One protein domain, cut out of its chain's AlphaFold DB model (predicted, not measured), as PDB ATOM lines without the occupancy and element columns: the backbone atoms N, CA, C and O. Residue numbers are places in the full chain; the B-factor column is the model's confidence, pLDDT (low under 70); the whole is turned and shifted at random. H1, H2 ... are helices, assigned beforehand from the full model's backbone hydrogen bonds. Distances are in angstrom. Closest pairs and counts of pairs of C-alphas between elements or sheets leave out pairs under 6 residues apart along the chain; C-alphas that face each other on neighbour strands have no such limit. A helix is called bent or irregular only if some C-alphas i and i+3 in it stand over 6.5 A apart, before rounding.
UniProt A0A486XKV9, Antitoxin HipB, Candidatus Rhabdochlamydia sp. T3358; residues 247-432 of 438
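What this domain is: This is residues 247 to 432 of the 438 residues of the protein "Antitoxin HipB" of Candidatus Rhabdochlamydia sp. T3358 (UniProt A0A486XKV9). Two long helices, H1 and the arm H5b of the bent helix H5, run side by side in opposite directions, with short helices packed near both ends: H2, H3, H4 and the arm H5a toward one, H6 to H9 at the other. The 186 printed residues include nine named helices, H1 to H9 along the chain, and no named strand: all helix. The whole is a loose rod, radius of gyration of the C-alphas 22.1 A, spanning 66 by 29 by 28 A.

How they stand to each other: Begin with the hub, H5, residues 330 to 383; its hydrogen bonds assign one helix, but it is bent, C-alphas 346 and 349 being 8.2 A apart. Its arms H5a, residues 330 to 346, and H5b, residues 349 to 383, are about perpendicular at 90 degrees. H1, residues 247 to 283, touches H5b at a shallow tilt of 7 degrees, opposite ways; their closest C-alphas, Leu 270 and Ile 358, are 6.5 A apart. H2, residues 292 to 302, touches H5a at a steep tilt of 65 degrees, closest at C-alphas 295 and 340, 4.8 A. H3, residues 307 to 317, makes a hairpin with H2, closest at C-alphas 310 and 301, 5.5 A. H4, residues 321 to 326, is close but not clearly touching H2, closest at C-alphas 321 and 298, 5.8 A. Toward the other end, H7, residues 399 to 406, touches H5b at residues 374 to 378 alone, closest at C-alphas 406 and 374, 4.4 A. H6, residues 388 to 395, touches H7, about perpendicular at 87 degrees, closest at C-alphas 389 and 399, 5.1 A. H8, residues 414 to 424, touches H9, residues 428 to 431, closest at C-alphas 421 and 428, 5.0 A. Each O i to N i+4 pair is within hydrogen-bond range in H2 to H8, arms included, and 32 of 33 in H1; H9 is too short for one.

Where its parts are: Find C-alpha 247 at (137.552, 252.060, 283.435); H1 runs 55.3 A from there and is irregular, C-alphas 247 and 250 being 7.6 A apart. H5a is 25.2 A long; H5b runs 51.0 A to C-alpha 383 at (142.453, 253.682, 289.148).

The domain as a whole: The C-alphas farthest apart, of Thr 331 and Lys 389, are 67.7 A apart. The printed part has no cut, no link is long, and no printed residue is under 70 in pLDDT.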
ATOM      1  N   SER A 247     137.043 250.967 282.605       84.81
ATOM      2  CA  SER A 247     137.552 252.060 283.435       84.81
ATOM      3  C   SER A 247     139.077 252.193 283.402       84.81
ATOM      4  O   SER A 247     139.604 253.277 283.667       84.81
ATOM      5  N   PHE A 248     139.804 251.130 283.031       86.12
ATOM      6  CA  PHE A 248     141.265 251.160 282.912       86.12
ATOM      7  C   PHE A 248     141.764 251.347 281.491       86.12
ATOM      8  O   PHE A 248     142.957 251.595 281.319       86.12
ATOM      9  N   ARG A 249     140.902 251.250 280.476       90.19
ATOM     10  CA  ARG A 249     141.341 251.116 279.083       90.19
ATOM     11  C   ARG A 249     142.292 252.223 278.645       90.19
ATOM     12  O   ARG A 249     143.410 251.931 278.232       90.19
ATOM     13  N   LYS A 250     141.913 253.488 278.845       91.19
ATOM     14  CA  LYS A 250     142.761 254.636 278.485       91.19
ATOM     15  C   LYS A 250     144.110 254.628 279.215       91.19
ATOM     16  O   LYS A 250     145.141 254.924 278.618       91.19
ATOM     17  N   ILE A 251     144.120 254.252 280.495       91.81
ATOM     18  CA  ILE A 251     145.350 254.160 281.296       91.81
ATOM     19  C   ILE A 251     146.240 253.026 280.773       91.81
ATOM     20  O   ILE A 251     147.444 253.206 280.617       91.81
ATOM     21  N   ILE A 252     145.657 251.866 280.465       91.88
ATOM     22  CA  ILE A 252     146.382 250.705 279.937       91.88
ATOM     23  C   ILE A 252     146.981 251.016 278.567       91.88
ATOM     24  O   ILE A 252     148.136 250.673 278.323       91.88
ATOM     25  N   TYR A 253     146.233 251.698 277.701       93.06
ATOM     26  CA  TYR A 253     146.722 252.144 276.400       93.06
ATOM     27  C   TYR A 253     147.931 253.061 276.551       93.06
ATOM     28  O   TYR A 253     148.977 252.772 275.981       93.06
ATOM     29  N   GLN A 254     147.855 254.075 277.415       92.62
ATOM     30  CA  GLN A 254     148.990 254.962 277.693       92.62
ATOM     31  C   GLN A 254     150.213 254.210 278.237       92.62
ATOM     32  O   GLN A 254     151.330 254.423 277.761       92.62
ATOM     33  N   ILE A 255     150.011 253.289 279.186       91.25
ATOM     34  CA  ILE A 255     151.081 252.431 279.718       91.25
ATOM     35  C   ILE A 255     151.714 251.611 278.591       91.25
ATOM     36  O   ILE A 255     152.941 251.495 278.516       91.25
ATOM     37  N   ARG A 256     150.895 251.048 277.697       91.69
ATOM     38  CA  ARG A 256     151.364 250.224 276.584       91.69
ATOM     39  C   ARG A 256     152.082 251.048 275.520       91.69
ATOM     40  O   ARG A 256     153.122 250.600 275.043       91.69
ATOM     41  N   TYR A 257     151.595 252.246 275.198       93.31
ATOM     42  CA  TYR A 257     152.268 253.174 274.289       93.31
ATOM     43  C   TYR A 257     153.662 253.508 274.804       93.31
ATOM     44  O   TYR A 257     154.644 253.353 274.079       93.31
ATOM     45  N   GLN A 258     153.756 253.869 276.086       91.50
ATOM     46  CA  GLN A 258     155.032 254.133 276.731       91.50
ATOM     47  C   GLN A 258     155.948 252.901 276.703       91.50
ATOM     48  O   GLN A 258     157.110 253.034 276.343       91.50
ATOM     49  N   ALA A 259     155.433 251.703 277.011       89.75
ATOM     50  CA  ALA A 259     156.219 250.469 276.948       89.75
ATOM     51  C   ALA A 259     156.822 250.246 275.555       89.75
ATOM     52  O   ALA A 259     158.021 250.024 275.421       89.75
ATOM     53  N   VAL A 260     155.996 250.309 274.511       91.12
ATOM     54  CA  VAL A 260     156.444 250.080 273.131       91.12
ATOM     55  C   VAL A 260     157.479 251.129 272.728       91.12
ATOM     56  O   VAL A 260     158.538 250.771 272.212       91.12
ATOM     57  N   ARG A 261     157.212 252.408 273.006       92.88
ATOM     58  CA  ARG A 261     158.126 253.511 272.698       92.88
ATOM     59  C   ARG A 261     159.469 253.349 273.408       92.88
ATOM     60  O   ARG A 261     160.506 253.369 272.751       92.88
ATOM     61  N   ASP A 262     159.457 253.148 274.723       90.69
ATOM     62  CA  ASP A 262     160.670 253.057 275.536       90.69
ATOM     63  C   ASP A 262     161.510 251.827 275.140       90.69
ATOM     64  O   ASP A 262     162.739 251.913 275.077       90.69
ATOM     65  N   ALA A 263     160.860 250.714 274.771       88.56
ATOM     66  CA  ALA A 263     161.521 249.530 274.221       88.56
ATOM     67  C   ALA A 263     162.277 249.849 272.924       88.56
ATOM     68  O   ALA A 263     163.460 249.534 272.785       88.56
ATOM     69  N   GLN A 264     161.592 250.490 271.971       91.25
ATOM     70  CA  GLN A 264     162.161 250.803 270.663       91.25
ATOM     71  C   GLN A 264     163.276 251.846 270.769       91.25
ATOM     72  O   GLN A 264     164.329 251.674 270.156       91.25
ATOM     73  N   LEU A 265     163.096 252.888 271.584       92.19
ATOM     74  CA  LEU A 265     164.130 253.896 271.829       92.19
ATOM     75  C   LEU A 265     165.368 253.280 272.492       92.19
ATOM     76  O   LEU A 265     166.485 253.523 272.035       92.19
ATOM     77  N   GLY A 266     165.180 252.422 273.501       90.44
ATOM     78  CA  GLY A 266     166.282 251.704 274.143       90.44
ATOM     79  C   GLY A 266     167.036 250.788 273.175       90.44
ATOM     80  O   GLY A 266     168.265 250.765 273.168       90.44
ATOM     81  N   GLN A 267     166.322 250.068 272.302       89.19
ATOM     82  CA  GLN A 267     166.946 249.253 271.256       89.19
ATOM     83  C   GLN A 267     167.729 250.121 270.254       89.19
ATOM     84  O   GLN A 267     168.836 249.754 269.856       89.19
ATOM     85  N   ALA A 268     167.185 251.275 269.857       91.75
ATOM     86  CA  ALA A 268     167.830 252.187 268.917       91.75
ATOM     87  C   ALA A 268     169.135 252.771 269.477       91.75
ATOM     88  O   ALA A 268     170.136 252.811 268.763       91.75
ATOM     89  N   GLU A 269     169.145 253.167 270.751       91.56
ATOM     90  CA  GLU A 269     170.326 253.699 271.443       91.56
ATOM     91  C   GLU A 269     171.479 252.681 271.453       91.56
ATOM     92  O   GLU A 269     172.606 252.992 271.050       91.56
ATOM     93  N   LEU A 270     171.182 251.427 271.814       91.31
ATOM     94  CA  LEU A 270     172.158 250.334 271.780       91.31
ATOM     95  C   LEU A 270     172.723 250.128 270.372       91.31
ATOM     96  O   LEU A 270     173.940 250.052 270.178       91.31
ATOM     97  N   ILE A 271     171.843 250.048 269.372       90.81
ATOM     98  CA  ILE A 271     172.236 249.830 267.976       90.81
ATOM     99  C   ILE A 271     173.080 250.993 267.459       90.81
ATOM    100  O   ILE A 271     174.065 250.762 266.759       90.81
ATOM    101  N   GLN A 272     172.755 252.231 267.825       91.88
ATOM    102  CA  GLN A 272     173.546 253.396 267.459       91.88
ATOM    103  C   GLN A 272     174.958 253.316 268.048       91.88
ATOM    104  O   GLN A 272     175.930 253.527 267.318       91.88
ATOM    105  N   LYS A 273     175.094 252.956 269.331       92.88
ATOM    106  CA  LYS A 273     176.398 252.773 269.991       92.88
ATOM    107  C   LYS A 273     177.248 251.722 269.270       92.88
ATOM    108  O   LYS A 273     178.412 251.965 268.938       92.88
ATOM    109  N   ILE A 274     176.632 250.591 268.936       92.56
ATOM    110  CA  ILE A 274     177.234 249.523 268.130       92.56
ATOM    111  C   ILE A 274     177.690 250.047 266.768       92.56
ATOM    112  O   ILE A 274     178.833 249.821 266.366       92.56
ATOM    113  N   ASP A 275     176.801 250.720 266.040       92.25
ATOM    114  CA  ASP A 275     177.064 251.181 264.680       92.25
ATOM    115  C   ASP A 275     178.178 252.230 264.648       92.25
ATOM    116  O   ASP A 275     178.999 252.213 263.731       92.25
ATOM    117  N   LEU A 276     178.271 253.101 265.656       93.00
ATOM    118  CA  LEU A 276     179.367 254.063 265.793       93.00
ATOM    119  C   LEU A 276     180.721 253.358 265.938       93.00
ATOM    120  O   LEU A 276     181.654 253.653 265.185       93.00
ATOM    121  N   ALA A 277     180.826 252.392 266.853       94.31
ATOM    122  CA  ALA A 277     182.054 251.625 267.052       94.31
ATOM    123  C   ALA A 277     182.422 250.812 265.801       94.31
ATOM    124  O   ALA A 277     183.564 250.841 265.330       94.31
ATOM    125  N   LYS A 278     181.428 250.151 265.206       94.06
ATOM    126  CA  LYS A 278     181.562 249.393 263.964       94.06
ATOM    127  C   LYS A 278     182.076 250.262 262.817       94.06
ATOM    128  O   LYS A 278     183.027 249.876 262.139       94.06
ATOM    129  N   ASN A 279     181.476 251.431 262.598       93.12
ATOM    130  CA  ASN A 279     181.852 252.337 261.513       93.12
ATOM    131  C   ASN A 279     183.253 252.921 261.722       93.12
ATOM    132  O   ASN A 279     183.997 253.054 260.754       93.12
ATOM    133  N   LYS A 280     183.650 253.193 262.974       94.88
ATOM    134  CA  LYS A 280     185.019 253.604 263.325       94.88
ATOM    135  C   LYS A 280     186.052 252.518 263.010       94.88
ATOM    136  O   LYS A 280     187.144 252.820 262.536       94.88
ATOM    137  N   ILE A 281     185.722 251.249 263.251       94.62
ATOM    138  CA  ILE A 281     186.589 250.127 262.866       94.62
ATOM    139  C   ILE A 281     186.625 249.997 261.343       94.62
ATOM    140  O   ILE A 281     187.703 249.882 260.764       94.62
ATOM    141  N   LEU A 282     185.470 250.045 260.679       92.25
ATOM    142  CA  LEU A 282     185.373 249.885 259.230       92.25
ATOM    143  C   LEU A 282     186.142 250.978 258.471       92.25
ATOM    144  O   LEU A 282     186.826 250.660 257.503       92.25
ATOM    145  N   SER A 283     186.094 252.234 258.932       93.25
ATOM    146  CA  SER A 283     186.792 253.366 258.302       93.25
ATOM    147  C   SER A 283     188.319 253.269 258.369       93.25
ATOM    148  O   SER A 283     189.012 253.900 257.575       93.25
ATOM    149  N   SER A 284     188.860 252.446 259.270       93.44
ATOM    150  CA  SER A 284     190.302 252.188 259.353       93.44
ATOM    151  C   SER A 284     190.833 251.272 258.239       93.44
ATOM    152  O   SER A 284     192.049 251.155 258.057       93.44
ATOM    153  N   TYR A 285     189.943 250.602 257.501       90.38
ATOM    154  CA  TYR A 285     190.300 249.719 256.400       90.38
ATOM    155  C   TYR A 285     190.148 250.441 255.062       90.38
ATOM    156  O   TYR A 285     189.071 250.910 254.709       90.38
ATOM    157  N   LYS A 286     191.219 250.451 254.256       89.19
ATOM    158  CA  LYS A 286     191.200 251.035 252.899       89.19
ATOM    159  C   LYS A 286     190.239 250.319 251.939       89.19
ATOM    160  O   LYS A 286     189.799 250.905 250.959       89.19
ATOM    161  N   ARG A 287     189.957 249.035 252.179       89.25
ATOM    162  CA  ARG A 287     189.043 248.207 251.378       89.25
ATOM    163  C   ARG A 287     188.016 247.561 252.297       89.25
ATOM    164  O   ARG A 287     188.371 247.104 253.383       89.25
ATOM    165  N   LYS A 288     186.763 247.479 251.840       88.69
ATOM    166  CA  LYS A 288     185.680 246.813 252.574       88.69
ATOM    167  C   LYS A 288     186.041 245.344 252.791       88.69
ATOM    168  O   LYS A 288     186.272 244.612 251.830       88.69
ATOM    169  N   LEU A 289     186.087 244.915 254.050       90.56
ATOM    170  CA  LEU A 289     186.333 243.518 254.390       90.56
ATOM    171  C   LEU A 289     185.085 242.676 254.065       90.56
ATOM    172  O   LEU A 289     183.985 243.015 254.522       90.56
ATOM    173  N   PRO A 290     185.213 241.575 253.301       92.62
ATOM    174  CA  PRO A 290     184.102 240.660 253.077       92.62
ATOM    175  C   PRO A 290     183.595 240.091 254.404       92.62
ATOM    176  O   PRO A 290     184.387 239.797 255.298       92.62
ATOM    177  N   TYR A 291     182.277 239.939 254.536       93.38
ATOM    178  CA  TYR A 291     181.621 239.442 255.751       93.38
ATOM    179  C   TYR A 291     181.912 240.222 257.047       93.38
ATOM    180  O   TYR A 291     181.601 239.729 258.130       93.38
ATOM    181  N   PHE A 292     182.443 241.449 256.962       94.81
ATOM    182  CA  PHE A 292     182.786 242.276 258.123       94.81
ATOM    183  C   PHE A 292     181.667 242.367 259.166       94.81
ATOM    184  O   PHE A 292     181.912 242.125 260.340       94.81
ATOM    185  N   GLU A 293     180.436 242.665 258.739       91.69
ATOM    186  CA  GLU A 293     179.289 242.806 259.643       91.69
ATOM    187  C   GLU A 293     179.035 241.520 260.446       91.69
ATOM    188  O   GLU A 293     178.861 241.565 261.661       91.69
ATOM    189  N   ALA A 294     179.036 240.365 259.773       93.19
ATOM    190  CA  ALA A 294     178.804 239.078 260.419       93.19
ATOM    191  C   ALA A 294     179.962 238.708 261.356       93.19
ATOM    192  O   ALA A 294     179.730 238.194 262.450       93.19
ATOM    193  N   ALA A 295     181.202 238.995 260.952       94.88
ATOM    194  CA  ALA A 295     182.389 238.738 261.759       94.88
ATOM    195  C   ALA A 295     182.417 239.621 263.017       94.88
ATOM    196  O   ALA A 295     182.633 239.113 264.114       94.88
ATOM    197  N   PHE A 296     182.118 240.915 262.874       95.44
ATOM    198  CA  PHE A 296     182.022 241.863 263.981       95.44
ATOM    199  C   PHE A 296     180.943 241.451 264.989       95.44
ATOM    200  O   PHE A 296     181.237 241.332 266.176       95.44
ATOM    201  N   ARG A 297     179.720 241.148 264.524       93.62
ATOM    202  CA  ARG A 297     178.633 240.661 265.395       93.62
ATOM    203  C   ARG A 297     179.014 239.360 266.094       93.62
ATOM    204  O   ARG A 297     178.815 239.240 267.295       93.62
ATOM    205  N   SER A 298     179.603 238.409 265.361       93.56
ATOM    206  CA  SER A 298     180.070 237.140 265.930       93.56
ATOM    207  C   SER A 298     181.090 237.352 267.048       93.56
ATOM    208  O   SER A 298     180.999 236.674 268.066       93.56
ATOM    209  N   LEU A 299     182.036 238.282 266.884       94.69
ATOM    210  CA  LEU A 299     183.000 238.618 267.934       94.69
ATOM    211  C   LEU A 299     182.311 239.278 269.126       94.69
ATOM    212  O   LEU A 299     182.472 238.808 270.242       94.69
ATOM    213  N   LEU A 300     181.489 240.300 268.895       93.69
ATOM    214  CA  LEU A 300     180.800 241.014 269.969       93.69
ATOM    215  C   LEU A 300     179.953 240.080 270.855       93.69
ATOM    216  O   LEU A 300     179.989 240.180 272.079       93.69
ATOM    217  N   ILE A 301     179.244 239.141 270.221       92.25
ATOM    218  CA  ILE A 301     178.435 238.092 270.861       92.25
ATOM    219  C   ILE A 301     179.317 237.042 271.557       92.25
ATOM    220  O   ILE A 301     178.957 236.509 272.609       92.25
ATOM    221  N   ALA A 302     180.479 236.712 270.988       90.38
ATOM    222  CA  ALA A 302     181.399 235.747 271.584       90.38
ATOM    223  C   ALA A 302     182.043 236.279 272.872       90.38
ATOM    224  O   ALA A 302     182.196 235.497 273.810       90.38
ATOM    225  N   GLU A 303     182.349 237.579 272.928       90.50
ATOM    226  CA  GLU A 303     183.015 238.244 274.060       90.50
ATOM    227  C   GLU A 303     182.077 238.536 275.254       90.50
ATOM    228  O   GLU A 303     182.504 239.109 276.253       90.50
ATOM    229  N   THR A 304     180.800 238.129 275.211       86.06
ATOM    230  CA  THR A 304     179.926 238.212 276.393       86.06
ATOM    231  C   THR A 304     180.225 237.102 277.403       86.06
ATOM    232  O   THR A 304     180.294 235.931 277.033       86.06
ATOM    233  N   TYR A 305     180.259 237.444 278.692       79.06
ATOM    234  CA  TYR A 305     180.624 236.519 279.777       79.06
ATOM    235  C   TYR A 305     179.622 235.390 280.076       79.06
ATOM    236  O   TYR A 305     180.005 234.382 280.661       79.06
ATOM    237  N   THR A 306     178.336 235.542 279.736       86.94
ATOM    238  CA  THR A 306     177.291 234.569 280.111       86.94
ATOM    239  C   THR A 306     176.479 234.115 278.905       86.94
ATOM    240  O   THR A 306     176.213 234.902 277.995       86.94
ATOM    241  N   LEU A 307     176.017 232.858 278.925       87.38
ATOM    242  CA  LEU A 307     175.135 232.308 277.887       87.38
ATOM    243  C   LEU A 307     173.864 233.153 277.710       87.38
ATOM    244  O   LEU A 307     173.453 233.424 276.586       87.38
ATOM    245  N   ARG A 308     173.289 233.640 278.814       86.38
ATOM    246  CA  ARG A 308     172.087 234.482 278.790       86.38
ATOM    247  C   ARG A 308     172.328 235.815 278.076       86.38
ATOM    248  O   ARG A 308     171.494 236.257 277.294       86.38
ATOM    249  N   ASN A 309     173.468 236.463 278.316       86.69
ATOM    250  CA  ASN A 309     173.821 237.699 277.613       86.69
ATOM    251  C   ASN A 309     174.075 237.450 276.123       86.69
ATOM    252  O   ASN A 309     173.649 238.253 275.295       86.69
ATOM    253  N   ARG A 310     174.693 236.313 275.786       88.50
ATOM    254  CA  ARG A 310     174.887 235.886 274.399       88.50
ATOM    255  C   ARG A 310     173.556 235.756 273.657       88.50
ATOM    256  O   ARG A 310     173.375 236.417 272.641       88.50
ATOM    257  N   GLN A 311     172.620 234.979 274.206       86.88
ATOM    258  CA  GLN A 311     171.290 234.759 273.622       86.88
ATOM    259  C   GLN A 311     170.537 236.075 273.394       86.88
ATOM    260  O   GLN A 311     169.923 236.279 272.348       86.88
ATOM    261  N   ARG A 312     170.631 237.009 274.344       84.44
ATOM    262  CA  ARG A 312     169.992 238.322 274.221       84.44
ATOM    263  C   ARG A 312     170.586 239.167 273.098       84.44
ATOM    264  O   ARG A 312     169.830 239.782 272.349       84.44
ATOM    265  N   LEU A 313     171.913 239.193 272.952       86.25
ATOM    266  CA  LEU A 313     172.546 239.896 271.833       86.25
ATOM    267  C   LEU A 313     172.222 239.235 270.492       86.25
ATOM    268  O   LEU A 313     171.900 239.941 269.538       86.25
ATOM    269  N   GLU A 314     172.259 237.901 270.410       87.44
ATOM    270  CA  GLU A 314     171.862 237.162 269.203       87.44
ATOM    271  C   GLU A 314     170.441 237.536 268.774       87.44
ATOM    272  O   GLU A 314     170.200 237.837 267.600       87.44
ATOM    273  N   LYS A 315     169.520 237.615 269.739       82.38
ATOM    274  CA  LYS A 315     168.136 238.015 269.502       82.38
ATOM    275  C   LYS A 315     168.007 239.476 269.070       82.38
ATOM    276  O   LYS A 315     167.387 239.732 268.045       82.38
ATOM    277  N   MET A 316     168.659 240.414 269.760       82.00
ATOM    278  CA  MET A 316     168.673 241.839 269.385       82.00
ATOM    279  C   MET A 316     169.192 242.059 267.953       82.00
ATOM    280  O   MET A 316     168.682 242.893 267.202       82.00
ATOM    281  N   TYR A 317     170.208 241.299 267.538       79.56
ATOM    282  CA  TYR A 317     170.734 241.383 266.178       79.56
ATOM    283  C   TYR A 317     169.928 240.612 265.141       79.56
ATOM    284  O   TYR A 317     170.180 240.807 263.943       79.56
ATOM    285  N   ASN A 318     169.004 239.749 265.570       81.25
ATOM    286  CA  ASN A 318     168.450 238.676 264.755       81.25
ATOM    287  C   ASN A 318     169.577 237.933 264.002       81.25
ATOM    288  O   ASN A 318     169.602 237.849 262.771       81.25
ATOM    289  N   PHE A 319     170.611 237.526 264.748       87.31
ATOM    290  CA  PHE A 319     171.818 236.900 264.219       87.31
ATOM    291  C   PHE A 319     172.300 235.795 265.156       87.31
ATOM    292  O   PHE A 319     172.808 236.072 266.237       87.31
ATOM    293  N   SER A 320     172.205 234.556 264.684       88.06
ATOM    294  CA  SER A 320     172.802 233.376 265.307       88.06
ATOM    295  C   SER A 320     174.120 233.062 264.606       88.06
ATOM    296  O   SER A 320     174.154 232.861 263.387       88.06
ATOM    297  N   TYR A 321     175.222 233.035 265.363       86.38
ATOM    298  CA  TYR A 321     176.524 232.672 264.795       86.38
ATOM    299  C   TYR A 321     176.514 231.235 264.267       86.38
ATOM    300  O   TYR A 321     177.068 230.974 263.198       86.38
ATOM    301  N   PHE A 322     175.867 230.330 265.003       87.06
ATOM    302  CA  PHE A 322     175.751 228.925 264.641       87.06
ATOM    303  C   PHE A 322     175.042 228.760 263.291       87.06
ATOM    304  O   PHE A 322     175.623 228.202 262.359       87.06
ATOM    305  N   ASP A 323     173.850 229.347 263.146       87.62
ATOM    306  CA  ASP A 323     173.056 229.234 261.916       87.62
ATOM    307  C   ASP A 323     173.737 229.918 260.736       87.62
ATOM    308  O   ASP A 323     173.706 229.425 259.608       87.62
ATOM    309  N   PHE A 324     174.372 231.067 260.981       89.38
ATOM    310  CA  PHE A 324     175.108 231.771 259.943       89.38
ATOM    311  C   PHE A 324     176.295 230.944 259.443       89.38
ATOM    312  O   PHE A 324     176.467 230.805 258.233       89.38
ATOM    313  N   LYS A 325     177.091 230.364 260.352       87.81
ATOM    314  CA  LYS A 325     178.255 229.547 259.989       87.81
ATOM    315  C   LYS A 325     177.840 228.279 259.244       87.81
ATOM    316  O   LYS A 325     178.473 227.955 258.247       87.81
ATOM    317  N   ALA A 326     176.764 227.616 259.671       89.44
ATOM    318  CA  ALA A 326     176.244 226.409 259.024       89.44
ATOM    319  C   ALA A 326     175.823 226.634 257.557       89.44
ATOM    320  O   ALA A 326     175.854 225.707 256.753       89.44
ATOM    321  N   ARG A 327     175.464 227.872 257.186       89.56
ATOM    322  CA  ARG A 327     175.118 228.256 255.804       89.56
ATOM    323  C   ARG A 327     176.332 228.580 254.932       89.56
ATOM    324  O   ARG A 327     176.177 228.786 253.727       89.56
ATOM    325  N   LEU A 328     177.525 228.690 255.514       90.81
ATOM    326  CA  LEU A 328     178.757 228.935 254.774       90.81
ATOM    327  C   LEU A 328     179.471 227.611 254.493       90.81
ATOM    328  O   LEU A 328     179.612 226.768 255.370       90.81
ATOM    329  N   SER A 329     179.988 227.458 253.277       89.81
ATOM    330  CA  SER A 329     180.800 226.308 252.880       89.81
ATOM    331  C   SER A 329     182.006 226.739 252.041       89.81
ATOM    332  O   SER A 329     182.016 227.818 251.433       89.81
ATOM    333  N   GLY A 330     183.051 225.904 252.055       92.12
ATOM    334  CA  GLY A 330     184.275 226.082 251.271       92.12
ATOM    335  C   GLY A 330     184.893 227.476 251.412       92.12
ATOM    336  O   GLY A 330     185.106 227.985 252.513       92.12
ATOM    337  N   THR A 331     185.143 228.127 250.275       92.12
ATOM    338  CA  THR A 331     185.804 229.437 250.196       92.12
ATOM    339  C   THR A 331     185.088 230.530 250.994       92.12
ATOM    340  O   THR A 331     185.746 231.372 251.599       92.12
ATOM    341  N   LYS A 332     183.747 230.527 251.050       92.88
ATOM    342  CA  LYS A 332     182.984 231.562 251.774       92.88
ATOM    343  C   LYS A 332     183.228 231.497 253.283       92.88
ATOM    344  O   LYS A 332     183.375 232.541 253.917       92.88
ATOM    345  N   LEU A 333     183.306 230.283 253.832       93.56
ATOM    346  CA  LEU A 333     183.617 230.060 255.243       93.56
ATOM    347  C   LEU A 333     185.038 230.539 255.570       93.56
ATOM    348  O   LEU A 333     185.214 231.323 256.499       93.56
ATOM    349  N   ASN A 334     186.020 230.175 254.737       93.94
ATOM    350  CA  ASN A 334     187.413 230.597 254.915       93.94
ATOM    351  C   ASN A 334     187.574 232.127 254.883       93.94
ATOM    352  O   ASN A 334     188.304 232.692 255.695       93.94
ATOM    353  N   ILE A 335     186.874 232.819 253.972       94.62
ATOM    354  CA  ILE A 335     186.900 234.288 253.908       94.62
ATOM    355  C   ILE A 335     186.310 234.897 255.188       94.62
ATOM    356  O   ILE A 335     186.875 235.848 255.729       94.62
ATOM    357  N   PHE A 336     185.182 234.371 255.672       95.19
ATOM    358  CA  PHE A 336     184.568 234.833 256.915       95.19
ATOM    359  C   PHE A 336     185.501 234.641 258.121       95.19
ATOM    360  O   PHE A 336     185.713 235.595 258.873       95.19
ATOM    361  N   ASP A 337     186.084 233.449 258.284       94.94
ATOM    362  CA  ASP A 337     186.977 233.143 259.405       94.94
ATOM    363  C   ASP A 337     188.243 234.015 259.359       94.94
ATOM    364  O   ASP A 337     188.635 234.580 260.381       94.94
ATOM    365  N   HIS A 338     188.816 234.251 258.172       95.75
ATOM    366  CA  HIS A 338     189.940 235.179 257.993       95.75
ATOM    367  C   HIS A 338     189.592 236.616 258.390       95.75
ATOM    368  O   HIS A 338     190.358 237.279 259.091       95.75
ATOM    369  N   THR A 339     188.422 237.115 257.976       95.94
ATOM    370  CA  THR A 339     187.948 238.439 258.403       95.94
ATOM    371  C   THR A 339     187.780 238.491 259.921       95.94
ATOM    372  O   THR A 339     188.192 239.469 260.543       95.94
ATOM    373  N   LYS A 340     187.212 237.448 260.534       95.88
ATOM    374  CA  LYS A 340     187.016 237.372 261.986       95.88
ATOM    375  C   LYS A 340     188.346 237.395 262.745       95.88
ATOM    376  O   LYS A 340     188.465 238.166 263.694       95.88
ATOM    377  N   ILE A 341     189.343 236.625 262.306       96.19
ATOM    378  CA  ILE A 341     190.689 236.610 262.904       96.19
ATOM    379  C   ILE A 341     191.325 238.002 262.821       96.19
ATOM    380  O   ILE A 341     191.707 238.553 263.850       96.19
ATOM    381  N   LYS A 342     191.324 238.631 261.640       95.62
ATOM    382  CA  LYS A 342     191.866 239.991 261.453       95.62
ATOM    383  C   LYS A 342     191.229 241.029 262.373       95.62
ATOM    384  O   LYS A 342     191.907 241.924 262.877       95.62
ATOM    385  N   LEU A 343     189.912 240.946 262.566       95.94
ATOM    386  CA  LEU A 343     189.211 241.837 263.488       95.94
ATOM    387  C   LEU A 343     189.608 241.566 264.937       95.94
ATOM    388  O   LEU A 343     189.834 242.522 265.675       95.94
ATOM    389  N   ALA A 344     189.725 240.301 265.335       95.38
ATOM    390  CA  ALA A 344     190.134 239.935 266.683       95.38
ATOM    391  C   ALA A 344     191.569 240.398 266.991       95.38
ATOM    392  O   ALA A 344     191.798 241.029 268.016       95.38
ATOM    393  N   GLU A 345     192.526 240.172 266.093       95.62
ATOM    394  CA  GLU A 345     193.929 240.555 266.312       95.62
ATOM    395  C   GLU A 345     194.101 242.056 266.568       95.62
ATOM    396  O   GLU A 345     194.876 242.461 267.431       95.62
ATOM    397  N   LYS A 346     193.357 242.892 265.836       95.94
ATOM    398  CA  LYS A 346     193.532 244.348 265.881       95.94
ATOM    399  C   LYS A 346     192.552 245.072 266.806       95.94
ATOM    400  O   LYS A 346     192.903 246.117 267.348       95.94
ATOM    401  N   TYR A 347     191.328 244.558 266.950       96.75
ATOM    402  CA  TYR A 347     190.215 245.281 267.580       96.75
ATOM    403  C   TYR A 347     189.563 244.569 268.767       96.75
ATOM    404  O   TYR A 347     188.568 245.061 269.302       96.75
ATOM    405  N   ARG A 348     190.089 243.419 269.202       94.94
ATOM    406  CA  ARG A 348     189.494 242.667 270.314       94.94
ATOM    407  C   ARG A 348     189.341 243.484 271.604       94.94
ATOM    408  O   ARG A 348     188.244 243.427 272.152       94.94
ATOM    409  N   PRO A 349     190.320 244.289 272.067       95.12
ATOM    410  CA  PRO A 349     190.128 245.110 273.264       95.12
ATOM    411  C   PRO A 349     188.947 246.085 273.144       95.12
ATOM    412  O   PRO A 349     188.152 246.207 274.072       95.12
ATOM    413  N   GLN A 350     188.780 246.734 271.985       95.56
ATOM    414  CA  GLN A 350     187.663 247.650 271.735       95.56
ATOM    415  C   GLN A 350     186.324 246.906 271.669       95.56
ATOM    416  O   GLN A 350     185.316 247.421 272.144       95.56
ATOM    417  N   ILE A 351     186.304 245.696 271.098       94.88
ATOM    418  CA  ILE A 351     185.099 244.858 271.029       94.88
ATOM    419  C   ILE A 351     184.700 244.356 272.425       94.88
ATOM    420  O   ILE A 351     183.513 244.363 272.740       94.88
ATOM    421  N   ILE A 352     185.661 243.972 273.273       93.88
ATOM    422  CA  ILE A 352     185.405 243.579 274.670       93.88
ATOM    423  C   ILE A 352     184.817 244.756 275.454       93.88
ATOM    424  O   ILE A 352     183.794 244.590 276.118       93.88
ATOM    425  N   ALA A 353     185.423 245.945 275.347       94.62
ATOM    426  CA  ALA A 353     184.923 247.151 276.008       94.62
ATOM    427  C   ALA A 353     183.489 247.484 275.563       94.62
ATOM    428  O   ALA A 353     182.604 247.640 276.400       94.62
ATOM    429  N   LEU A 354     183.232 247.473 274.250       94.81
ATOM    430  CA  LEU A 354     181.895 247.688 273.699       94.81
ATOM    431  C   LEU A 354     180.888 246.636 274.187       94.81
ATOM    432  O   LEU A 354     179.755 246.978 274.514       94.81
ATOM    433  N   SER A 355     181.282 245.360 274.243       92.31
ATOM    434  CA  SER A 355     180.422 244.288 274.758       92.31
ATOM    435  C   SER A 355     180.031 244.561 276.214       92.31
ATOM    436  O   SER A 355     178.853 244.493 276.557       92.31
ATOM    437  N   ALA A 356     180.991 244.949 277.059       91.44
ATOM    438  CA  ALA A 356     180.729 245.299 278.453       91.44
ATOM    439  C   ALA A 356     179.775 246.501 278.590       91.44
ATOM    440  O   ALA A 356     178.818 246.419 279.361       91.44
ATOM    441  N   GLU A 357     179.983 247.564 277.803       93.62
ATOM    442  CA  GLU A 357     179.102 248.741 277.770       93.62
ATOM    443  C   GLU A 357     177.666 248.371 277.377       93.62
ATOM    444  O   GLU A 357     176.723 248.735 278.074       93.62
ATOM    445  N   ILE A 358     177.487 247.582 276.314       91.69
ATOM    446  CA  ILE A 358     176.155 247.143 275.870       91.69
ATOM    447  C   ILE A 358     175.466 246.322 276.961       91.69
ATOM    448  O   ILE A 358     174.280 246.504 277.224       91.69
ATOM    449  N   ILE A 359     176.187 245.415 277.626       89.19
ATOM    450  CA  ILE A 359     175.608 244.620 278.715       89.19
ATOM    451  C   ILE A 359     175.187 245.505 279.892       89.19
ATOM    452  O   ILE A 359     174.153 245.223 280.506       89.19
ATOM    453  N   GLN A 360     175.945 246.557 280.203       91.44
ATOM    454  CA  GLN A 360     175.576 247.533 281.223       91.44
ATOM    455  C   GLN A 360     174.313 248.307 280.821       91.44
ATOM    456  O   GLN A 360     173.362 248.362 281.598       91.44
ATOM    457  N   ASP A 361     174.237 248.809 279.593       91.12
ATOM    458  CA  ASP A 361     173.043 249.498 279.094       91.12
ATOM    459  C   ASP A 361     171.805 248.580 279.118       91.12
ATOM    460  O   ASP A 361     170.727 248.972 279.563       91.12
ATOM    461  N   MET A 362     171.954 247.306 278.733       88.44
ATOM    462  CA  MET A 362     170.884 246.304 278.834       88.44
ATOM    463  C   MET A 362     170.482 246.004 280.289       88.44
ATOM    464  O   MET A 362     169.373 245.531 280.548       88.44
ATOM    465  N   GLN A 363     171.371 246.202 281.267       88.06
ATOM    466  CA  GLN A 363     171.005 246.142 282.687       88.06
ATOM    467  C   GLN A 363     170.184 247.367 283.093       88.06
ATOM    468  O   GLN A 363     169.166 247.200 283.763       88.06
ATOM    469  N   GLU A 364     170.571 248.564 282.654       90.00
ATOM    470  CA  GLU A 364     169.823 249.795 282.927       90.00
ATOM    471  C   GLU A 364     168.428 249.776 282.294       90.00
ATOM    472  O   GLU A 364     167.441 250.095 282.956       90.00
ATOM    473  N   LEU A 365     168.304 249.298 281.055       88.25
ATOM    474  CA  LEU A 365     167.004 249.145 280.400       88.25
ATOM    475  C   LEU A 365     166.097 248.163 281.157       88.25
ATOM    476  O   LEU A 365     164.911 248.432 281.318       88.25
ATOM    477  N   ARG A 366     166.647 247.089 281.739       86.62
ATOM    478  CA  ARG A 366     165.879 246.180 282.613       86.62
ATOM    479  C   ARG A 366     165.457 246.818 283.935       86.62
ATOM    480  O   ARG A 366     164.406 246.471 284.468       86.62
ATOM    481  N   LYS A 367     166.245 247.747 284.483       89.25
ATOM    482  CA  LYS A 367     165.821 248.526 285.657       89.25
ATOM    483  C   LYS A 367     164.653 249.446 285.301       89.25
ATOM    484  O   LYS A 367     163.690 249.501 286.063       89.25
ATOM    485  N   LYS A 368     164.704 250.108 284.135       89.00
ATOM    486  CA  LYS A 368     163.576 250.897 283.604       89.00
ATOM    487  C   LYS A 368     162.338 250.022 283.408       89.00
ATOM    488  O   LYS A 368     161.253 250.409 283.825       89.00
ATOM    489  N   GLU A 369     162.515 248.814 282.877       88.94
ATOM    490  CA  GLU A 369     161.441 247.830 282.734       88.94
ATOM    491  C   GLU A 369     160.802 247.499 284.087       88.94
ATOM    492  O   GLU A 369     159.598 247.651 284.263       88.94
ATOM    493  N   ALA A 370     161.605 247.112 285.084       90.56
ATOM    494  CA  ALA A 370     161.116 246.787 286.423       90.56
ATOM    495  C   ALA A 370     160.387 247.968 287.088       90.56
ATOM    496  O   ALA A 370     159.360 247.777 287.750       90.56
ATOM    497  N   LEU A 371     160.882 249.191 286.877       91.69
ATOM    498  CA  LEU A 371     160.214 250.406 287.327       91.69
ATOM    499  C   LEU A 371     158.856 250.578 286.641       91.69
ATOM    500  O   LEU A 371     157.875 250.855 287.327       91.69
ATOM    501  N   GLN A 372     158.769 250.335 285.334       90.56
ATOM    502  CA  GLN A 372     157.504 250.387 284.611       90.56
ATOM    503  C   GLN A 372     156.497 249.378 285.173       90.56
ATOM    504  O   GLN A 372     155.368 249.754 285.461       90.56
ATOM    505  N   ARG A 373     156.899 248.125 285.438       91.12
ATOM    506  CA  ARG A 373     156.011 247.117 286.065       91.12
ATOM    507  C   ARG A 373     155.448 247.607 287.406       91.12
ATOM    508  O   ARG A 373     154.267 247.420 287.719       91.12
ATOM    509  N   SER A 374     156.311 248.247 288.192       94.00
ATOM    510  CA  SER A 374     155.981 248.826 289.498       94.00
ATOM    511  C   SER A 374     154.974 249.974 289.360       94.00
ATOM    512  O   SER A 374     153.964 250.013 290.067       94.00
ATOM    513  N   GLN A 375     155.209 250.872 288.400       93.56
ATOM    514  CA  GLN A 375     154.329 251.996 288.082       93.56
ATOM    515  C   GLN A 375     152.975 251.531 287.543       93.56
ATOM    516  O   GLN A 375     151.957 252.018 288.022       93.56
ATOM    517  N   THR A 376     152.938 250.547 286.642       93.44
ATOM    518  CA  THR A 376     151.701 249.926 286.139       93.44
ATOM    519  C   THR A 376     150.829 249.432 287.286       93.44
ATOM    520  O   THR A 376     149.654 249.779 287.373       93.44
ATOM    521  N   THR A 377     151.416 248.676 288.218       95.06
ATOM    522  CA  THR A 377     150.692 248.149 289.387       95.06
ATOM    523  C   THR A 377     150.111 249.275 290.234       95.06
ATOM    524  O   THR A 377     148.935 249.243 290.597       95.06
ATOM    525  N   LYS A 378     150.919 250.308 290.499       96.06
ATOM    526  CA  LYS A 378     150.498 251.486 291.257       96.06
ATOM    527  C   LYS A 378     149.357 252.229 290.554       96.06
ATOM    528  O   LYS A 378     148.361 252.547 291.200       96.06
ATOM    529  N   LEU A 379     149.476 252.481 289.251       94.88
ATOM    530  CA  LEU A 379     148.474 253.184 288.446       94.88
ATOM    531  C   LEU A 379     147.140 252.435 288.422       94.88
ATOM    532  O   LEU A 379     146.111 253.035 288.722       94.88
ATOM    533  N   LEU A 380     147.155 251.126 288.162       94.12
ATOM    534  CA  LEU A 380     145.940 250.306 288.148       94.12
ATOM    535  C   LEU A 380     145.286 250.225 289.534       94.12
ATOM    536  O   LEU A 380     144.067 250.347 289.653       94.12
ATOM    537  N   ARG A 381     146.082 250.123 290.609       95.75
ATOM    538  CA  ARG A 381     145.555 250.197 291.981       95.75
ATOM    539  C   ARG A 381     144.872 251.538 292.253       95.75
ATOM    540  O   ARG A 381     143.782 251.568 292.825       95.75
ATOM    541  N   HIS A 382     145.510 252.646 291.878       94.81
ATOM    542  CA  HIS A 382     144.934 253.980 292.060       94.81
ATOM    543  C   HIS A 382     143.674 254.181 291.218       94.81
ATOM    544  O   HIS A 382     142.714 254.758 291.722       94.81
ATOM    545  N   ALA A 383     143.638 253.651 289.996       91.88
ATOM    546  CA  ALA A 383     142.453 253.682 289.148       91.88
ATOM    547  C   ALA A 383     141.284 252.898 289.775       91.88
ATOM    548  O   ALA A 383     140.157 253.389 289.782       91.88
ATOM    549  N   LYS A 384     141.557 251.759 290.434       92.94
ATOM    550  CA  LYS A 384     140.584 251.037 291.282       92.94
ATOM    551  C   LYS A 384     140.194 251.765 292.573       92.94
ATOM    552  O   LYS A 384     139.339 251.281 293.310       92.94
ATOM    553  N   LYS A 385     140.827 252.901 292.887       95.06
ATOM    554  CA  LYS A 385     140.711 253.609 294.174       95.06
ATOM    555  C   LYS A 385     141.031 252.709 295.374       95.06
ATOM    556  O   LYS A 385     140.495 252.892 296.464       95.06
ATOM    557  N   TRP A 386     141.912 251.730 295.184       97.06
ATOM    558  CA  TRP A 386     142.301 250.799 296.236       97.06
ATOM    559  C   TRP A 386     143.484 251.320 297.044       97.06
ATOM    560  O   TRP A 386     144.422 251.923 296.524       97.06
ATOM    561  N   THR A 387     143.484 251.018 298.334       98.06
ATOM    562  CA  THR A 387     144.653 251.138 299.205       98.06
ATOM    563  C   THR A 387     145.624 249.982 298.960       98.06
ATOM    564  O   THR A 387     145.247 248.916 298.469       98.06
ATOM    565  N   GLN A 388     146.890 250.147 299.354       98.38
ATOM    566  CA  GLN A 388     147.857 249.042 299.311       98.38
ATOM    567  C   GLN A 388     147.406 247.844 300.161       98.38
ATOM    568  O   GLN A 388     147.715 246.709 299.817       98.38
ATOM    569  N   LYS A 389     146.657 248.082 301.248       98.31
ATOM    570  CA  LYS A 389     146.103 247.029 302.108       98.31
ATOM    571  C   LYS A 389     145.070 246.172 301.369       98.31
ATOM    572  O   LYS A 389     145.125 244.956 301.490       98.31
ATOM    573  N   GLN A 390     144.187 246.789 300.583       98.44
ATOM    574  CA  GLN A 390     143.191 246.065 299.781       98.44
ATOM    575  C   GLN A 390     143.861 245.205 298.706       98.44
ATOM    576  O   GLN A 390     143.598 244.013 298.626       98.44
ATOM    577  N   LEU A 391     144.820 245.762 297.954       98.00
ATOM    578  CA  LEU A 391     145.569 244.968 296.971       98.00
ATOM    579  C   LEU A 391     146.363 243.822 297.627       98.00
ATOM    580  O   LEU A 391     146.488 242.743 297.055       98.00
ATOM    581  N   ALA A 392     146.895 244.041 298.832       98.00
ATOM    582  CA  ALA A 392     147.613 243.015 299.582       98.00
ATOM    583  C   ALA A 392     146.712 241.829 299.962       98.00
ATOM    584  O   ALA A 392     147.159 240.686 299.878       98.00
ATOM    585  N   GLN A 393     145.455 242.099 300.334       97.88
ATOM    586  CA  GLN A 393     144.457 241.069 300.632       97.88
ATOM    587  C   GLN A 393     144.161 240.217 299.393       97.88
ATOM    588  O   GLN A 393     144.297 238.999 299.463       97.88
ATOM    589  N   GLU A 394     143.885 240.850 298.249       97.62
ATOM    590  CA  GLU A 394     143.616 240.150 296.982       97.62
ATOM    591  C   GLU A 394     144.801 239.290 296.515       97.62
ATOM    592  O   GLU A 394     144.638 238.156 296.073       97.62
ATOM    593  N   LEU A 395     146.031 239.790 296.666       96.50
ATOM    594  CA  LEU A 395     147.238 239.037 296.311       96.50
ATOM    595  C   LEU A 395     147.662 237.994 297.355       96.50
ATOM    596  O   LEU A 395     148.595 237.228 297.089       96.50
ATOM    597  N   SER A 396     147.017 237.958 298.526       96.62
ATOM    598  CA  SER A 396     147.431 237.147 299.681       96.62
ATOM    599  C   SER A 396     148.890 237.405 300.096       96.62
ATOM    600  O   SER A 396     149.678 236.482 300.309       96.62
ATOM    601  N   VAL A 397     149.276 238.681 300.186       97.00
ATOM    602  CA  VAL A 397     150.611 239.129 300.619       97.00
ATOM    603  C   VAL A 397     150.503 240.214 301.693       97.00
ATOM    604  O   VAL A 397     149.430 240.726 301.987       97.00
ATOM    605  N   SER A 398     151.627 240.598 302.298       97.88
ATOM    606  CA  SER A 398     151.647 241.715 303.247       97.88
ATOM    607  C   SER A 398     151.530 243.073 302.540       97.88
ATOM    608  O   SER A 398     152.047 243.261 301.437       97.88
ATOM    609  N   GLN A 399     150.937 244.074 303.201       98.00
ATOM    610  CA  GLN A 399     150.896 245.454 302.686       98.00
ATOM    611  C   GLN A 399     152.302 245.998 302.375       98.00
ATOM    612  O   GLN A 399     152.510 246.666 301.364       98.00
ATOM    613  N   SER A 400     153.286 245.669 303.216       98.06
ATOM    614  CA  SER A 400     154.690 246.028 302.998       98.06
ATOM    615  C   SER A 400     155.251 245.422 301.710       98.06
ATOM    616  O   SER A 400     156.047 246.067 301.033       98.06
ATOM    617  N   THR A 401     154.797 244.230 301.314       97.81
ATOM    618  CA  THR A 401     155.148 243.630 300.019       97.81
ATOM    619  C   THR A 401     154.620 244.469 298.856       97.81
ATOM    620  O   THR A 401     155.387 244.730 297.933       97.81
ATOM    621  N   ILE A 402     153.367 244.941 298.911       98.19
ATOM    622  CA  ILE A 402     152.801 245.833 297.881       98.19
ATOM    623  C   ILE A 402     153.604 247.128 297.787       98.19
ATOM    624  O   ILE A 402     154.042 247.492 296.701       98.19
ATOM    625  N   SER A 403     153.866 247.782 298.922       97.94
ATOM    626  CA  SER A 403     154.661 249.014 298.949       97.94
ATOM    627  C   SER A 403     156.051 248.817 298.339       97.94
ATOM    628  O   SER A 403     156.492 249.614 297.514       97.94
ATOM    629  N   ARG A 404     156.730 247.711 298.665       97.94
ATOM    630  CA  ARG A 404     158.034 247.386 298.072       97.94
ATOM    631  C   ARG A 404     157.948 247.117 296.571       97.94
ATOM    632  O   ARG A 404     158.870 247.500 295.860       97.94
ATOM    633  N   MET A 405     156.881 246.483 296.082       97.25
ATOM    634  CA  MET A 405     156.682 246.275 294.643       97.25
ATOM    635  C   MET A 405     156.422 247.591 293.913       97.25
ATOM    636  O   MET A 405     157.098 247.871 292.937       97.25
ATOM    637  N   GLU A 406     155.526 248.446 294.412       97.31
ATOM    638  CA  GLU A 406     155.209 249.737 293.775       97.31
ATOM    639  C   GLU A 406     156.393 250.715 293.747       97.31
ATOM    640  O   GLU A 406     156.447 251.592 292.888       97.31
ATOM    641  N   ASN A 407     157.349 250.551 294.665       95.94
ATOM    642  CA  ASN A 407     158.579 251.339 294.733       95.94
ATOM    643  C   ASN A 407     159.794 250.627 294.102       95.94
ATOM    644  O   ASN A 407     160.928 251.034 294.347       95.94
ATOM    645  N   CYS A 408     159.587 249.551 293.329       95.69
ATOM    646  CA  CYS A 408     160.646 248.781 292.660       95.69
ATOM    647  C   CYS A 408     161.728 248.203 293.614       95.69
ATOM    648  O   CYS A 408     162.833 247.858 293.210       95.69
ATOM    649  N   GLN A 409     161.415 248.049 294.905       95.38
ATOM    650  CA  GLN A 409     162.278 247.409 295.915       95.38
ATOM    651  C   GLN A 409     162.076 245.887 295.992       95.38
ATOM    652  O   GLN A 409     162.821 245.175 296.675       95.38
ATOM    653  N   LYS A 410     161.018 245.379 295.354       94.44
ATOM    654  CA  LYS A 410     160.754 243.956 295.149       94.44
ATOM    655  C   LYS A 410     160.244 243.765 293.727       94.44
ATOM    656  O   LYS A 410     159.285 244.414 293.330       94.44
ATOM    657  N   LEU A 411     160.880 242.870 292.977       92.81
ATOM    658  CA  LEU A 411     160.500 242.604 291.594       92.81
ATOM    659  C   LEU A 411     159.126 241.932 291.515       92.81
ATOM    660  O   LEU A 411     158.832 241.000 292.269       92.81
ATOM    661  N   ILE A 412     158.327 242.377 290.548       93.56
ATOM    662  CA  ILE A 412     157.120 241.679 290.111       93.56
ATOM    663  C   ILE A 412     157.570 240.515 289.225       93.56
ATOM    664  O   ILE A 412     158.101 240.711 288.127       93.56
ATOM    665  N   THR A 413     157.425 239.303 289.755       92.38
ATOM    666  CA  THR A 413     157.729 238.044 289.065       92.38
ATOM    667  C   THR A 413     156.554 237.616 288.188       92.38
ATOM    668  O   THR A 413     155.441 238.098 288.387       92.38
ATOM    669  N   LEU A 414     156.773 236.683 287.255       90.88
ATOM    670  CA  LEU A 414     155.704 236.183 286.382       90.88
ATOM    671  C   LEU A 414     154.483 235.649 287.166       90.88
ATOM    672  O   LEU A 414     153.383 236.107 286.880       90.88
ATOM    673  N   PRO A 415     154.631 234.834 288.234       94.31
ATOM    674  CA  PRO A 415     153.472 234.395 289.017       94.31
ATOM    675  C   PRO A 415     152.712 235.540 289.705       94.31
ATOM    676  O   PRO A 415     151.507 235.451 289.928       94.31
ATOM    677  N   ILE A 416     153.400 236.625 290.080       95.31
ATOM    678  CA  ILE A 416     152.735 237.814 290.631       95.31
ATOM    679  C   ILE A 416     152.025 238.578 289.510       95.31
ATOM    680  O   ILE A 416     150.891 238.998 289.708       95.31
ATOM    681  N   ALA A 417     152.657 238.731 288.344       94.50
ATOM    682  CA  ALA A 417     152.062 239.362 287.169       94.50
ATOM    683  C   ALA A 417     150.781 238.647 286.711       94.50
ATOM    684  O   ALA A 417     149.793 239.314 286.430       94.50
ATOM    685  N   GLU A 418     150.758 237.312 286.710       94.56
ATOM    686  CA  GLU A 418     149.564 236.509 286.399       94.56
ATOM    687  C   GLU A 418     148.428 236.764 287.400       94.56
ATOM    688  O   GLU A 418     147.282 236.982 287.013       94.56
ATOM    689  N   LYS A 419     148.734 236.830 288.702       96.25
ATOM    690  CA  LYS A 419     147.727 237.176 289.716       96.25
ATOM    691  C   LYS A 419     147.225 238.612 289.570       96.25
ATOM    692  O   LYS A 419     146.028 238.856 289.672       96.25
ATOM    693  N   LEU A 420     148.125 239.563 289.321       95.31
ATOM    694  CA  LEU A 420     147.771 240.963 289.070       95.31
ATOM    695  C   LEU A 420     146.900 241.106 287.817       95.31
ATOM    696  O   LEU A 420     145.944 241.876 287.829       95.31
ATOM    697  N   SER A 421     147.197 240.336 286.771       93.25
ATOM    698  CA  SER A 421     146.407 240.237 285.543       93.25
ATOM    699  C   SER A 421     144.966 239.818 285.836       93.25
ATOM    700  O   SER A 421     144.041 240.500 285.400       93.25
ATOM    701  N   LEU A 422     144.766 238.785 286.661       93.94
ATOM    702  CA  LEU A 422     143.430 238.359 287.093       93.94
ATOM    703  C   LEU A 422     142.722 239.422 287.944       93.94
ATOM    704  O   LEU A 422     141.551 239.705 287.714       93.94
ATOM    705  N   ILE A 423     143.434 240.041 288.892       94.44
ATOM    706  CA  ILE A 423     142.879 241.065 289.793       94.44
ATOM    707  C   ILE A 423     142.440 242.311 289.028       94.44
ATOM    708  O   ILE A 423     141.421 242.915 289.363       94.44
ATOM    709  N   PHE A 424     143.216 242.745 288.038       92.94
ATOM    710  CA  PHE A 424     142.936 243.959 287.272       92.94
ATOM    711  C   PHE A 424     142.177 243.699 285.966       92.94
ATOM    712  O   PHE A 424     141.790 244.661 285.315       92.94
ATOM    713  N   HIS A 425     141.927 242.435 285.614       91.44
ATOM    714  CA  HIS A 425     141.319 242.013 284.348       91.44
ATOM    715  C   HIS A 425     142.043 242.578 283.113       91.44
ATOM    716  O   HIS A 425     141.433 243.120 282.186       91.44
ATOM    717  N   VAL A 426     143.372 242.456 283.129       90.19
ATOM    718  CA  VAL A 426     144.286 242.900 282.065       90.19
ATOM    719  C   VAL A 426     145.222 241.770 281.668       90.19
ATOM    720  O   VAL A 426     145.435 240.853 282.452       90.19
ATOM    721  N   ASP A 427     145.837 241.835 280.491       87.81
ATOM    722  CA  ASP A 427     146.847 240.854 280.078       87.81
ATOM    723  C   ASP A 427     148.122 240.894 280.955       87.81
ATOM    724  O   ASP A 427     148.612 241.964 281.327       87.81
ATOM    725  N   ALA A 428     148.697 239.726 281.268       87.12
ATOM    726  CA  ALA A 428     149.920 239.625 282.076       87.12
ATOM    727  C   ALA A 428     151.143 240.278 281.401       87.12
ATOM    728  O   ALA A 428     152.036 240.781 282.091       87.12
ATOM    729  N   GLY A 429     151.161 240.347 280.067       84.56
ATOM    730  CA  GLY A 429     152.166 241.041 279.266       84.56
ATOM    731  C   GLY A 429     152.241 242.545 279.537       84.56
ATOM    732  O   GLY A 429     153.283 243.155 279.294       84.56
ATOM    733  N   LEU A 430     151.203 243.149 280.131       86.69
ATOM    734  CA  LEU A 430     151.247 244.537 280.602       86.69
ATOM    735  C   LEU A 430     152.238 244.728 281.766       86.69
ATOM    736  O   LEU A 430     152.864 245.780 281.895       86.69
ATOM    737  N   PHE A 431     152.407 243.699 282.601       88.31
ATOM    738  CA  PHE A 431     153.375 243.673 283.701       88.31
ATOM    739  C   PHE A 431     154.709 243.047 283.300       88.31
ATOM    740  O   PHE A 431     155.611 242.971 284.127       88.31
ATOM    741  N   MET A 432     154.845 242.583 282.060       85.81
ATOM    742  CA  MET A 432     156.061 241.961 281.540       85.81
ATOM    743  C   MET A 432     156.426 242.581 280.179       85.81
ATOM    744  O   MET A 432     156.471 241.867 279.176       85.81
TER     745      MET A 432